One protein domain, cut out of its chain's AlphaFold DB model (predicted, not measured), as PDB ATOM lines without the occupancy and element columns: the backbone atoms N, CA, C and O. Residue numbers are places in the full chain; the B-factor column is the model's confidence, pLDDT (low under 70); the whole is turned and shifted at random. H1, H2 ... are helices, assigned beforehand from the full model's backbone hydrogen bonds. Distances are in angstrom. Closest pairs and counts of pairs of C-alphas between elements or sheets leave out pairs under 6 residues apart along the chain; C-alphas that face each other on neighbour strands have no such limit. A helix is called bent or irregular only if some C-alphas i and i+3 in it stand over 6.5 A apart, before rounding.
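What this domain is: This is residues 2 to 99 of the 133 residues of the protein "Cytochrome P450" of Mycolicibacterium conceptionense (UniProt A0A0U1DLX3). One long helix, H3, bent but nearly straight, makes the length, with H1 and H2 packed near its start and H4 and H5 near its end. The printed part has 98 residues, with five named helices, H1 to H5 in order, and no named strand: all helix. It is extended, radius of gyration of the C-alphas 19.8 A, spanning 60 by 26 by 18 A.

How they stand to each other: H1, residues 2 to 14, touches H2, residues 20 to 26; their closest C-alphas, Arg 12 and Ser 22, are 5.4 A apart. H3, residues 35 to 69, assigned as one helix by its hydrogen bonds, is bent: C-alphas 51 and 54 are 6.9 A apart. Its arms are H3a, residues 35 to 51, and H3b, residues 54 to 69. H1 touches H3a, closest C-alphas Phe 5 and Leu 42, 6.6 A. H4, residues 71 to 79, only just touches H3b, only at the corner, closest C-alphas Leu 67 and Arg 74, 5.3 A, with 3 pairs within 8 A. H5, residues 81 to 95, irregular with C-alphas 82 and 85 7.0 A apart, touches H3b, closest C-alphas Gly 62 and Thr 95, 5.7 A. Every O i to N i+4 pair is within hydrogen-bond range in H2, H3a, H3b and H4, but 8 of 9 in H1 and 8 of 11 in H5.

Where its parts are: H1 begins at C-alpha 2 (153.576, 279.988, 374.410); H3a measures 23.9 A, H3b 22.4 A, and H5 ends at C-alpha 95 (152.653, 249.224, 373.041).

The domain as a whole: The printed part has no cut, and no printed residue is under 70.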
ATOM      1  N   MET A   2     154.701 279.031 374.423       82.94
ATOM      2  CA  MET A   2     153.576 279.988 374.410       82.94
ATOM      3  C   MET A   2     153.845 281.251 373.582       82.94
ATOM      4  O   MET A   2     153.004 281.607 372.776       82.94
ATOM      5  N   GLY A   3     155.033 281.864 373.684       90.56
ATOM      6  CA  GLY A   3     155.378 283.030 372.849       90.56
ATOM      7  C   GLY A   3     155.279 282.755 371.341       90.56
ATOM      8  O   GLY A   3     154.662 283.526 370.620       90.56
ATOM      9  N   TYR A   4     155.777 281.597 370.891       93.69
ATOM     10  CA  TYR A   4     155.671 281.171 369.492       93.69
ATOM     11  C   TYR A   4     154.213 281.022 369.037       93.69
ATOM     12  O   TYR A   4     153.848 281.515 367.974       93.69
ATOM     13  N   PHE A   5     153.365 280.356 369.831       93.25
ATOM     14  CA  PHE A   5     151.961 280.169 369.459       93.25
ATOM     15  C   PHE A   5     151.161 281.471 369.528       93.25
ATOM     16  O   PHE A   5     150.302 281.678 368.678       93.25
ATOM     17  N   SER A   6     151.475 282.379 370.455       92.25
ATOM     18  CA  SER A   6     150.889 283.723 370.475       92.25
ATOM     19  C   SER A   6     151.216 284.500 369.195       92.25
ATOM     20  O   SER A   6     150.318 285.057 368.569       92.25
ATOM     21  N   GLU A   7     152.479 284.489 368.758       94.06
ATOM     22  CA  GLU A   7     152.890 285.107 367.490       94.06
ATOM     23  C   GLU A   7     152.223 284.436 366.281       94.06
ATOM     24  O   GLU A   7     151.795 285.111 365.342       94.06
ATOM     25  N   LEU A   8     152.090 283.108 366.308       93.62
ATOM     26  CA  LEU A   8     151.435 282.350 365.247       93.62
ATOM     27  C   LEU A   8     149.945 282.690 365.134       93.62
ATOM     28  O   LEU A   8     149.460 282.851 364.016       93.62
ATOM     29  N   ILE A   9     149.233 282.832 366.254       92.88
ATOM     30  CA  ILE A   9     147.824 283.252 366.278       92.88
ATOM     31  C   ILE A   9     147.678 284.634 365.631       92.88
ATOM     32  O   ILE A   9     146.850 284.807 364.739       92.88
ATOM     33  N   GLU A  10     148.523 285.596 366.015       92.44
ATOM     34  CA  GLU A  10     148.519 286.937 365.415       92.44
ATOM     35  C   GLU A  10     148.822 286.908 363.917       92.44
ATOM     36  O   GLU A  10     148.188 287.621 363.134       92.44
ATOM     37  N   ARG A  11     149.742 286.041 363.486       94.06
ATOM     38  CA  ARG A  11     150.010 285.836 362.062       94.06
ATOM     39  C   ARG A  11     148.793 285.258 361.343       94.06
ATOM     40  O   ARG A  11     148.418 285.786 360.303       94.06
ATOM     41  N   ARG A  12     148.132 284.234 361.895       93.69
ATOM     42  CA  ARG A  12     146.953 283.598 361.273       93.69
ATOM     43  C   ARG A  12     145.725 284.501 361.188       93.69
ATOM     44  O   ARG A  12     144.891 284.271 360.320       93.69
ATOM     45  N   ARG A  13     145.646 285.564 361.995       91.12
ATOM     46  CA  ARG A  13     144.630 286.623 361.836       91.12
ATOM     47  C   ARG A  13     144.789 287.418 360.540       91.12
ATOM     48  O   ARG A  13     143.798 287.882 359.989       91.12
ATOM     49  N   ARG A  14     146.027 287.611 360.078       93.75
ATOM     50  CA  ARG A  14     146.352 288.414 358.883       93.75
ATOM     51  C   ARG A  14     146.576 287.544 357.652       93.75
ATOM     52  O   ARG A  14     146.239 287.943 356.545       93.75
ATOM     53  N   GLU A  15     147.131 286.357 357.868       95.25
ATOM     54  CA  GLU A  15     147.522 285.391 356.843       95.25
ATOM     55  C   GLU A  15     146.962 284.000 357.204       95.25
ATOM     56  O   GLU A  15     147.701 283.137 357.713       95.25
ATOM     57  N   PRO A  16     145.646 283.777 356.991       93.06
ATOM     58  CA  PRO A  16     145.024 282.482 357.239       93.06
ATOM     59  C   PRO A  16     145.674 281.393 356.380       93.06
ATOM     60  O   PRO A  16     145.906 281.586 355.187       93.06
ATOM     61  N   GLY A  17     145.981 280.251 356.995       93.31
ATOM     62  CA  GLY A  17     146.417 279.039 356.301       93.31
ATOM     63  C   GLY A  17     145.363 277.934 356.378       93.31
ATOM     64  O   GLY A  17     144.257 278.154 356.864       93.31
ATOM     65  N   ASP A  18     145.738 276.728 355.953       95.25
ATOM     66  CA  ASP A  18     144.925 275.517 356.116       95.25
ATOM     67  C   ASP A  18     145.412 274.689 357.319       95.25
ATOM     68  O   ASP A  18     145.880 273.560 357.199       95.25
ATOM     69  N   ASP A  19     145.404 275.311 358.498       94.44
ATOM     70  CA  ASP A  19     145.771 274.671 359.762       94.44
ATOM     71  C   ASP A  19     144.722 274.942 360.842       94.44
ATOM     72  O   ASP A  19     143.957 275.904 360.774       94.44
ATOM     73  N   THR A  20     144.677 274.090 361.868       94.19
ATOM     74  CA  THR A  20     143.649 274.159 362.917       94.19
ATOM     75  C   THR A  20     143.626 275.503 363.646       94.19
ATOM     76  O   THR A  20     142.561 275.952 364.056       94.19
ATOM     77  N   ILE A  21     144.771 276.178 363.793       94.75
ATOM     78  CA  ILE A  21     144.837 277.504 364.427       94.75
ATOM     79  C   ILE A  21     144.127 278.531 363.541       94.75
ATOM     80  O   ILE A  21     143.339 279.327 364.045       94.75
ATOM     81  N   SER A  22     144.356 278.481 362.229       94.69
ATOM     82  CA  SER A  22     143.670 279.325 361.247       94.69
ATOM     83  C   SER A  22     142.159 279.098 361.279       94.69
ATOM     84  O   SER A  22     141.406 280.067 361.323       94.69
ATOM     85  N   HIS A  23     141.716 277.838 361.359       95.25
ATOM     86  CA  HIS A  23     140.296 277.488 361.491       95.25
ATOM     87  C   HIS A  23     139.675 278.014 362.797       95.25
ATOM     88  O   HIS A  23     138.581 278.574 362.770       95.25
ATOM     89  N   LEU A  24     140.373 277.909 363.936       94.25
ATOM     90  CA  LEU A  24     139.901 278.439 365.228       94.25
ATOM     91  C   LEU A  24     139.800 279.971 365.227       94.25
ATOM     92  O   LEU A  24     138.817 280.529 365.712       94.25
ATOM     93  N   VAL A  25     140.793 280.653 364.654       93.38
ATOM     94  CA  VAL A  25     140.784 282.115 364.507       93.38
ATOM     95  C   VAL A  25     139.664 282.563 363.565       93.38
ATOM     96  O   VAL A  25     138.935 283.497 363.893       93.38
ATOM     97  N   ALA A  26     139.482 281.886 362.427       92.25
ATOM     98  CA  ALA A  26     138.416 282.182 361.468       92.25
ATOM     99  C   ALA A  26     137.012 281.957 362.057       92.25
ATOM    100  O   ALA A  26     136.077 282.673 361.707       92.25
ATOM    101  N   ALA A  27     136.874 281.016 362.996       92.69
ATOM    102  CA  ALA A  27     135.650 280.793 363.762       92.69
ATOM    103  C   ALA A  27     135.375 281.876 364.829       92.69
ATOM    104  O   ALA A  27     134.385 281.781 365.553       92.69
ATOM    105  N   GLY A  28     136.230 282.897 364.944       88.56
ATOM    106  CA  GLY A  28     136.057 284.021 365.866       88.56
ATOM    107  C   GLY A  28     136.575 283.766 367.282       88.56
ATOM    108  O   GLY A  28     136.358 284.595 368.165       88.56
ATOM    109  N   VAL A  29     137.281 282.656 367.529       90.50
ATOM    110  CA  VAL A  29     137.843 282.371 368.855       90.50
ATOM    111  C   VAL A  29     138.922 283.408 369.182       90.50
ATOM    112  O   VAL A  29     139.943 283.514 368.498       90.50
ATOM    113  N   GLY A  30     138.702 284.186 370.242       86.25
ATOM    114  CA  GLY A  30     139.615 285.245 370.662       86.25
ATOM    115  C   GLY A  30     139.485 286.566 369.889       86.25
ATOM    116  O   GLY A  30     140.379 287.411 369.993       86.25
ATOM    117  N   ALA A  31     138.428 286.742 369.088       86.38
ATOM    118  CA  ALA A  31     138.122 288.005 368.411       86.38
ATOM    119  C   ALA A  31     137.689 289.102 369.405       86.38
ATOM    120  O   ALA A  31     137.399 288.824 370.564       86.38
ATOM    121  N   ASP A  32     137.685 290.363 368.963       87.25
ATOM    122  CA  ASP A  32     137.152 291.511 369.721       87.25
ATOM    123  C   ASP A  32     137.712 291.688 371.147       87.25
ATOM    124  O   ASP A  32     137.052 292.210 372.044       87.25
ATOM    125  N   GLY A  33     138.961 291.268 371.369       82.62
ATOM    126  CA  GLY A  33     139.608 291.352 372.680       82.62
ATOM    127  C   GLY A  33     139.241 290.219 373.644       82.62
ATOM    128  O   GLY A  33     139.542 290.324 374.832       82.62
ATOM    129  N   ASP A  34     138.640 289.128 373.159       91.31
ATOM    130  CA  ASP A  34     138.378 287.924 373.949       91.31
ATOM    131  C   ASP A  34     139.686 287.214 374.353       91.31
ATOM    132  O   ASP A  34     140.253 286.373 373.651       91.31
ATOM    133  N   ILE A  35     140.177 287.556 375.543       90.94
ATOM    134  CA  ILE A  35     141.375 286.947 376.128       90.94
ATOM    135  C   ILE A  35     141.148 285.453 376.406       90.94
ATOM    136  O   ILE A  35     142.074 284.655 376.248       90.94
ATOM    137  N   ALA A  36     139.935 285.050 376.799       92.19
ATOM    138  CA  ALA A  36     139.632 283.657 377.119       92.19
ATOM    139  C   ALA A  36     139.705 282.774 375.867       92.19
ATOM    140  O   ALA A  36     140.283 281.686 375.914       92.19
ATOM    141  N   GLY A  37     139.215 283.272 374.732       91.88
ATOM    142  CA  GLY A  37     139.354 282.621 373.435       91.88
ATOM    143  C   GLY A  37     140.814 282.440 373.030       91.88
ATOM    144  O   GLY A  37     141.221 281.322 372.713       91.88
ATOM    145  N   VAL A  38     141.648 283.480 373.135       91.56
ATOM    146  CA  VAL A  38     143.091 283.355 372.840       91.56
ATOM    147  C   VAL A  38     143.763 282.323 373.754       91.56
ATOM    148  O   VAL A  38     144.520 281.473 373.279       91.56
ATOM    149  N   LEU A  39     143.449 282.337 375.055       93.81
ATOM    150  CA  LEU A  39     143.949 281.340 376.005       93.81
ATOM    151  C   LEU A  39     143.485 279.920 375.662       93.81
ATOM    152  O   LEU A  39     144.255 278.980 375.844       93.81
ATOM    153  N   SER A  40     142.271 279.750 375.134       94.19
ATOM    154  CA  SER A  40     141.767 278.441 374.708       94.19
ATOM    155  C   SER A  40     142.536 277.882 373.505       94.19
ATOM    156  O   SER A  40     142.882 276.701 373.505       94.19
ATOM    157  N   ILE A  41     142.900 278.728 372.529       94.00
ATOM    158  CA  ILE A  41     143.734 278.319 371.389       94.00
ATOM    159  C   ILE A  41     145.127 277.923 371.886       94.00
ATOM    160  O   ILE A  41     145.654 276.879 371.506       94.00
ATOM    161  N   LEU A  42     145.712 278.714 372.787       94.31
ATOM    162  CA  LEU A  42     147.000 278.387 373.395       94.31
ATOM    163  C   LEU A  42     146.942 277.063 374.170       94.31
ATOM    164  O   LEU A  42     147.807 276.206 373.987       94.31
ATOM    165  N   ALA A  43     145.904 276.849 374.980       93.69
ATOM    166  CA  ALA A  43     145.689 275.593 375.693       93.69
ATOM    167  C   ALA A  43     145.564 274.406 374.724       93.69
ATOM    168  O   ALA A  43     146.218 273.385 374.924       93.69
ATOM    169  N   PHE A  44     144.811 274.566 373.633       94.50
ATOM    170  CA  PHE A  44     144.689 273.555 372.586       94.50
ATOM    171  C   PHE A  44     146.046 273.201 371.959       94.50
ATOM    172  O   PHE A  44     146.391 272.024 371.857       94.50
ATOM    173  N   THR A  45     146.858 274.201 371.591       93.50
ATOM    174  CA  THR A  45     148.194 273.950 371.018       93.50
ATOM    175  C   THR A  45     149.106 273.209 371.991       93.50
ATOM    176  O   THR A  45     149.819 272.289 371.591       93.50
ATOM    177  N   PHE A  46     149.033 273.534 373.284       92.44
ATOM    178  CA  PHE A  46     149.760 272.813 374.321       92.44
ATOM    179  C   PHE A  46     149.297 271.353 374.427       92.44
ATOM    180  O   PHE A  46     150.132 270.447 374.464       92.44
ATOM    181  N   THR A  47     147.984 271.106 374.418       93.31
ATOM    182  CA  THR A  47     147.414 269.751 374.422       93.31
ATOM    183  C   THR A  47     147.855 268.946 373.202       93.31
ATOM    184  O   THR A  47     148.227 267.788 373.358       93.31
ATOM    185  N   MET A  48     147.886 269.540 372.008       93.81
ATOM    186  CA  MET A  48     148.347 268.857 370.793       93.81
ATOM    187  C   MET A  48     149.830 268.483 370.858       93.81
ATOM    188  O   MET A  48     150.195 267.349 370.553       93.81
ATOM    189  N   VAL A  49     150.688 269.411 371.294       92.19
ATOM    190  CA  VAL A  49     152.132 269.161 371.416       92.19
ATOM    191  C   VAL A  49     152.398 268.073 372.453       92.19
ATOM    192  O   VAL A  49     153.120 267.118 372.182       92.19
ATOM    193  N   THR A  50     151.812 268.187 373.639       89.88
ATOM    194  CA  THR A  50     152.062 267.224 374.723       89.88
ATOM    195  C   THR A  50     151.399 265.872 374.478       89.88
ATOM    196  O   THR A  50     151.994 264.840 374.768       89.88
ATOM    197  N   GLY A  51     150.196 265.853 373.903       90.88
ATOM    198  CA  GLY A  51     149.453 264.625 373.631       90.88
ATOM    199  C   GLY A  51     149.989 263.817 372.451       90.88
ATOM    200  O   GLY A  51     149.851 262.595 372.454       90.88
ATOM    201  N   GLY A  52     150.591 264.472 371.452       91.38
ATOM    202  CA  GLY A  52     151.018 263.828 370.206       91.38
ATOM    203  C   GLY A  52     152.489 263.410 370.144       91.38
ATOM    204  O   GLY A  52     152.803 262.450 369.445       91.38
ATOM    205  N   ASN A  53     153.394 264.098 370.849       92.25
ATOM    206  CA  ASN A  53     154.830 263.813 370.739       92.25
ATOM    207  C   ASN A  53     155.205 262.494 371.428       92.25
ATOM    208  O   ASN A  53     155.567 261.527 370.758       92.25
ATOM    209  N   ASP A  54     155.059 262.428 372.752       91.44
ATOM    210  CA  ASP A  54     155.540 261.289 373.544       91.44
ATOM    211  C   ASP A  54     154.821 259.980 373.179       91.44
ATOM    212  O   ASP A  54     155.432 258.911 373.145       91.44
ATOM    213  N   THR A  55     153.529 260.057 372.848       94.50
ATOM    214  CA  THR A  55     152.712 258.897 372.460       94.50
ATOM    215  C   THR A  55     153.149 258.308 371.120       94.50
ATOM    216  O   THR A  55     153.306 257.090 371.010       94.50
ATOM    217  N   THR A  56     153.412 259.155 370.122       95.56
ATOM    218  CA  THR A  56     153.895 258.721 368.804       95.56
ATOM    219  C   THR A  56     155.306 258.155 368.907       95.56
ATOM    220  O   THR A  56     155.576 257.074 368.382       95.56
ATOM    221  N   THR A  57     156.204 258.825 369.639       95.75
ATOM    222  CA  THR A  57     157.559 258.316 369.887       95.75
ATOM    223  C   THR A  57     157.528 256.969 370.610       95.75
ATOM    224  O   THR A  57     158.255 256.055 370.222       95.75
ATOM    225  N   GLY A  58     156.658 256.814 371.612       93.88
ATOM    226  CA  GLY A  58     156.472 255.559 372.339       93.88
ATOM    227  C   GLY A  58     155.969 254.419 371.451       93.88
ATOM    228  O   GLY A  58     156.519 253.319 371.504       93.88
ATOM    229  N   MET A  59     154.977 254.684 370.593       95.69
ATOM    230  CA  MET A  59     154.457 253.696 369.641       95.69
ATOM    231  C   MET A  59     155.539 253.241 368.658       95.69
ATOM    232  O   MET A  59     155.766 252.041 368.511       95.69
ATOM    233  N   LEU A  60     156.249 254.186 368.031       97.00
ATOM    234  CA  LEU A  60     157.302 253.885 367.059       97.00
ATOM    235  C   LEU A  60     158.460 253.110 367.699       97.00
ATOM    236  O   LEU A  60     158.893 252.090 367.164       97.00
ATOM    237  N   GLY A  61     158.938 253.559 368.864       97.00
ATOM    238  CA  GLY A  61     160.004 252.878 369.598       97.00
ATOM    239  C   GLY A  61     159.614 251.452 369.994       97.00
ATOM    240  O   GLY A  61     160.383 250.512 369.780       97.00
ATOM    241  N   GLY A  62     158.392 251.273 370.503       96.06
ATOM    242  CA  GLY A  62     157.857 249.962 370.856       96.06
ATOM    243  C   GLY A  62     157.674 249.043 369.644       96.06
ATOM    244  O   GLY A  62     158.047 247.873 369.710       96.06
ATOM    245  N   ALA A  63     157.180 249.559 368.515       96.50
ATOM    246  CA  ALA A  63     157.016 248.787 367.282       96.50
ATOM    247  C   ALA A  63     158.359 248.259 366.751       96.50
ATOM    248  O   ALA A  63     158.474 247.075 366.429       96.50
ATOM    249  N   VAL A  64     159.405 249.097 366.733       97.38
ATOM    250  CA  VAL A  64     160.763 248.677 366.334       97.38
ATOM    251  C   VAL A  64     161.279 247.556 367.238       97.38
ATOM    252  O   VAL A  64     161.821 246.562 366.749       97.38
ATOM    253  N   GLN A  65     161.077 247.677 368.551       97.44
ATOM    254  CA  GLN A  65     161.468 246.640 369.502       97.44
ATOM    255  C   GLN A  65     160.706 245.324 369.268       97.44
ATOM    256  O   GLN A  65     161.330 244.261 369.236       97.44
ATOM    257  N   LEU A  66     159.387 245.379 369.069       96.62
ATOM    258  CA  LEU A  66     158.550 244.203 368.802       96.62
ATOM    259  C   LEU A  66     158.972 243.488 367.512       96.62
ATOM    260  O   LEU A  66     159.150 242.270 367.510       96.62
ATOM    261  N   LEU A  67     159.218 244.239 366.437       97.38
ATOM    262  CA  LEU A  67     159.680 243.694 365.157       97.38
ATOM    263  C   LEU A  67     161.090 243.102 365.237       97.38
ATOM    264  O   LEU A  67     161.394 242.127 364.549       97.38
ATOM    265  N   GLN A  68     161.958 243.655 366.087       97.69
ATOM    266  CA  GLN A  68     163.272 243.070 366.343       97.69
ATOM    267  C   GLN A  68     163.171 241.745 367.110       97.69
ATOM    268  O   GLN A  68     163.936 240.821 366.831       97.69
ATOM    269  N   GLN A  69     162.229 241.633 368.048       97.62
ATOM    270  CA  GLN A  69     161.980 240.409 368.814       97.62
ATOM    271  C   GLN A  69     161.238 239.331 368.010       97.62
ATOM    272  O   GLN A  69     161.316 238.154 368.360       97.62
ATOM    273  N   ARG A  70     160.538 239.711 366.931       96.94
ATOM    274  CA  ARG A  70     159.745 238.820 366.067       96.94
ATOM    275  C   ARG A  70     160.187 238.896 364.598       96.94
ATOM    276  O   ARG A  70     159.482 239.477 363.769       96.94
ATOM    277  N   PRO A  71     161.345 238.300 364.241       97.19
ATOM    278  CA  PRO A  71     161.856 238.323 362.870       97.19
ATOM    279  C   PRO A  71     160.905 237.694 361.847       97.19
ATOM    280  O   PRO A  71     160.922 238.101 360.689       97.19
ATOM    281  N   ASP A  72     160.082 236.731 362.275       97.69
ATOM    282  CA  ASP A  72     159.019 236.108 361.483       97.69
ATOM    283  C   ASP A  72     157.975 237.139 361.039       97.69
ATOM    284  O   ASP A  72     157.693 237.262 359.849       97.69
ATOM    285  N   GLN A  73     157.474 237.938 361.984       97.25
ATOM    286  CA  GLN A  73     156.490 238.988 361.716       97.25
ATOM    287  C   GLN A  73     157.100 240.115 360.885       97.25
ATOM    288  O   GLN A  73     156.486 240.601 359.943       97.25
ATOM    289  N   ARG A  74     158.353 240.491 361.169       97.69
ATOM    290  CA  ARG A  74     159.067 241.470 360.344       97.69
ATOM    291  C   ARG A  74     159.213 240.998 358.900       97.69
ATOM    292  O   ARG A  74     159.017 241.798 357.995       97.69
ATOM    293  N   LYS A  75     159.571 239.729 358.680       98.00
ATOM    294  CA  LYS A  75     159.670 239.171 357.327       98.00
ATOM    295  C   LYS A  75     158.314 239.193 356.625       98.00
ATOM    296  O   LYS A  75     158.266 239.609 355.478       98.00
ATOM    297  N   LEU A  76     157.239 238.825 357.321       97.56
ATOM    298  CA  LEU A  76     155.884 238.864 356.776       97.56
ATOM    299  C   LEU A  76     155.508 240.261 356.255       97.56
ATOM    300  O   LEU A  76     155.071 240.370 355.121       97.56
ATOM    301  N   LEU A  77     155.763 241.326 357.024       97.38
ATOM    302  CA  LEU A  77     155.464 242.704 356.592       97.38
ATOM    303  C   LEU A  77     156.361 243.214 355.458       97.38
ATOM    304  O   LEU A  77     155.982 244.129 354.733       97.38
ATOM    305  N   VAL A  78     157.571 242.665 355.329       97.75
ATOM    306  CA  VAL A  78     158.467 242.971 354.203       97.75
ATOM    307  C   VAL A  78     158.006 242.256 352.935       97.75
ATOM    308  O   VAL A  78     158.057 242.845 351.859       97.75
ATOM    309  N   ASP A  79     157.579 240.999 353.065       98.31
ATOM    310  CA  ASP A  79     157.114 240.181 351.948       98.31
ATOM    311  C   ASP A  79     155.705 240.611 351.477       98.31
ATOM    312  O   ASP A  79     155.415 240.506 350.287       98.31
ATOM    313  N   ASP A  80     154.863 241.130 352.381       97.88
ATOM    314  CA  ASP A  80     153.506 241.619 352.104       97.88
ATOM    315  C   ASP A  80     153.207 242.967 352.812       97.88
ATOM    316  O   ASP A  80     152.706 243.003 353.945       97.88
ATOM    317  N   PRO A  81     153.511 244.107 352.159       97.25
ATOM    318  CA  PRO A  81     153.268 245.441 352.711       97.25
ATOM    319  C   PRO A  81     151.788 245.815 352.883       97.25
ATOM    320  O   PRO A  81     151.499 246.793 353.578       97.25
ATOM    321  N   GLU A  82     150.845 245.078 352.282       97.81
ATOM    322  CA  GLU A  82     149.408 245.356 352.433       97.81
ATOM    323  C   GLU A  82     148.918 245.092 353.866       97.81
ATOM    324  O   GLU A  82     147.894 245.633 354.275       97.81
ATOM    325  N   LEU A  83     149.693 244.353 354.668       97.25
ATOM    326  CA  LEU A  83     149.416 244.067 356.079       97.25
ATOM    327  C   LEU A  83     149.808 245.205 357.037       97.25
ATOM    328  O   LEU A  83     149.489 245.153 358.230       97.25
ATOM    329  N   ILE A  84     150.516 246.238 356.562       96.31
ATOM    330  CA  ILE A  84     150.987 247.343 357.413       96.31
ATOM    331  C   ILE A  84     149.828 248.077 358.111       96.31
ATOM    332  O   ILE A  84     149.943 248.281 359.322       96.31
ATOM    333  N   PRO A  85     148.722 248.460 357.435       96.44
ATOM    334  CA  PRO A  85     147.608 249.151 358.082       96.44
ATOM    335  C   PRO A  85     147.028 248.381 359.276       96.44
ATOM    336  O   PRO A  85     146.888 248.961 360.348       96.44
ATOM    337  N   GLU A  86     146.781 247.076 359.137       95.06
ATOM    338  CA  GLU A  86     146.273 246.241 360.239       95.06
ATOM    339  C   GLU A  86     147.318 246.047 361.348       95.06
ATOM    340  O   GLU A  86     146.999 246.008 362.536       95.06
ATOM    341  N   SER A  87     148.599 245.988 360.983       95.62
ATOM    342  CA  SER A  87     149.690 245.838 361.952       95.62
ATOM    343  C   SER A  87     149.848 247.053 362.864       95.62
ATOM    344  O   SER A  87     150.301 246.908 364.000       95.62
ATOM    345  N   ILE A  88     149.462 248.251 362.404       96.06
ATOM    346  CA  ILE A  88     149.474 249.466 363.230       96.06
ATOM    347  C   ILE A  88     148.538 249.309 364.432       96.06
ATOM    348  O   ILE A  88     148.932 249.664 365.546       96.06
ATOM    349  N   ASP A  89     147.350 248.733 364.244       95.12
ATOM    350  CA  ASP A  89     146.404 248.487 365.337       95.12
ATOM    351  C   ASP A  89     146.988 247.516 366.371       95.12
ATOM    352  O   ASP A  89     146.866 247.727 367.582       95.12
ATOM    353  N   GLU A  90     147.708 246.493 365.913       95.81
ATOM    354  CA  GLU A  90     148.373 245.540 366.800       95.81
ATOM    355  C   GLU A  90     149.561 246.173 367.545       95.81
ATOM    356  O   GLU A  90     149.738 245.942 368.747       95.81
ATOM    357  N   PHE A  91     150.341 247.039 366.892       95.81
ATOM    358  CA  PHE A  91     151.373 247.820 367.576       95.81
ATOM    359  C   PHE A  91     150.765 248.748 368.624       95.81
ATOM    360  O   PHE A  91     151.282 248.816 369.741       95.81
ATOM    361  N   LEU A  92     149.655 249.424 368.325       95.56
ATOM    362  CA  LEU A  92     148.940 250.261 369.291       95.56
ATOM    363  C   LEU A  92     148.430 249.440 370.478       95.56
ATOM    364  O   LEU A  92     148.598 249.863 371.623       95.56
ATOM    365  N   ARG A  93     147.881 248.245 370.231       94.44
ATOM    366  CA  ARG A  93     147.398 247.334 371.276       94.44
ATOM    367  C   ARG A  93     148.521 246.852 372.194       94.44
ATOM    368  O   ARG A  93     148.334 246.782 373.408       94.44
ATOM    369  N   LEU A  94     149.669 246.490 371.625       94.12
ATOM    370  CA  LEU A  94     150.799 245.927 372.370       94.12
ATOM    371  C   LEU A  94     151.623 246.993 373.092       94.12
ATOM    372  O   LEU A  94     152.051 246.769 374.223       94.12
ATOM    373  N   THR A  95     151.853 248.140 372.454       93.75
ATOM    374  CA  THR A  95     152.653 249.224 373.041       93.75
ATOM    375  C   THR A  95     151.840 250.082 374.001       93.75
ATOM    376  O   THR A  95     152.387 250.540 375.001       93.75
ATOM    377  N   SER A  96     150.543 250.282 373.724       93.69
ATOM    378  CA  SER A  96     149.621 251.141 374.478       93.69
ATOM    379  C   SER A  96     150.308 252.409 375.016       93.69
ATOM    380  O   SER A  96     150.452 252.552 376.233       93.69
ATOM    381  N   PRO A  97     150.768 253.341 374.158       92.19
ATOM    382  CA  PRO A  97     151.665 254.428 374.574       92.19
ATOM    383  C   PRO A  97     151.112 255.275 375.725       92.19
ATOM    384  O   PRO A  97     151.847 255.703 376.613       92.19
ATOM    385  N   VAL A  98     149.791 255.451 375.760       93.19
ATOM    386  CA  VAL A  98     149.081 255.884 376.962       93.19
ATOM    387  C   VAL A  98     148.753 254.636 377.774       93.19
ATOM    388  O   VAL A  98     147.936 253.825 377.348       93.19
ATOM    389  N   GLN A  99     149.399 254.465 378.927       90.56
ATOM    390  CA  GLN A  99     149.246 253.275 379.781       90.56
ATOM    391  C   GLN A  99     148.054 253.379 380.744       90.56
ATOM    392  O   GLN A  99     147.457 252.372 381.130       90.56
TER     393      GLN A  99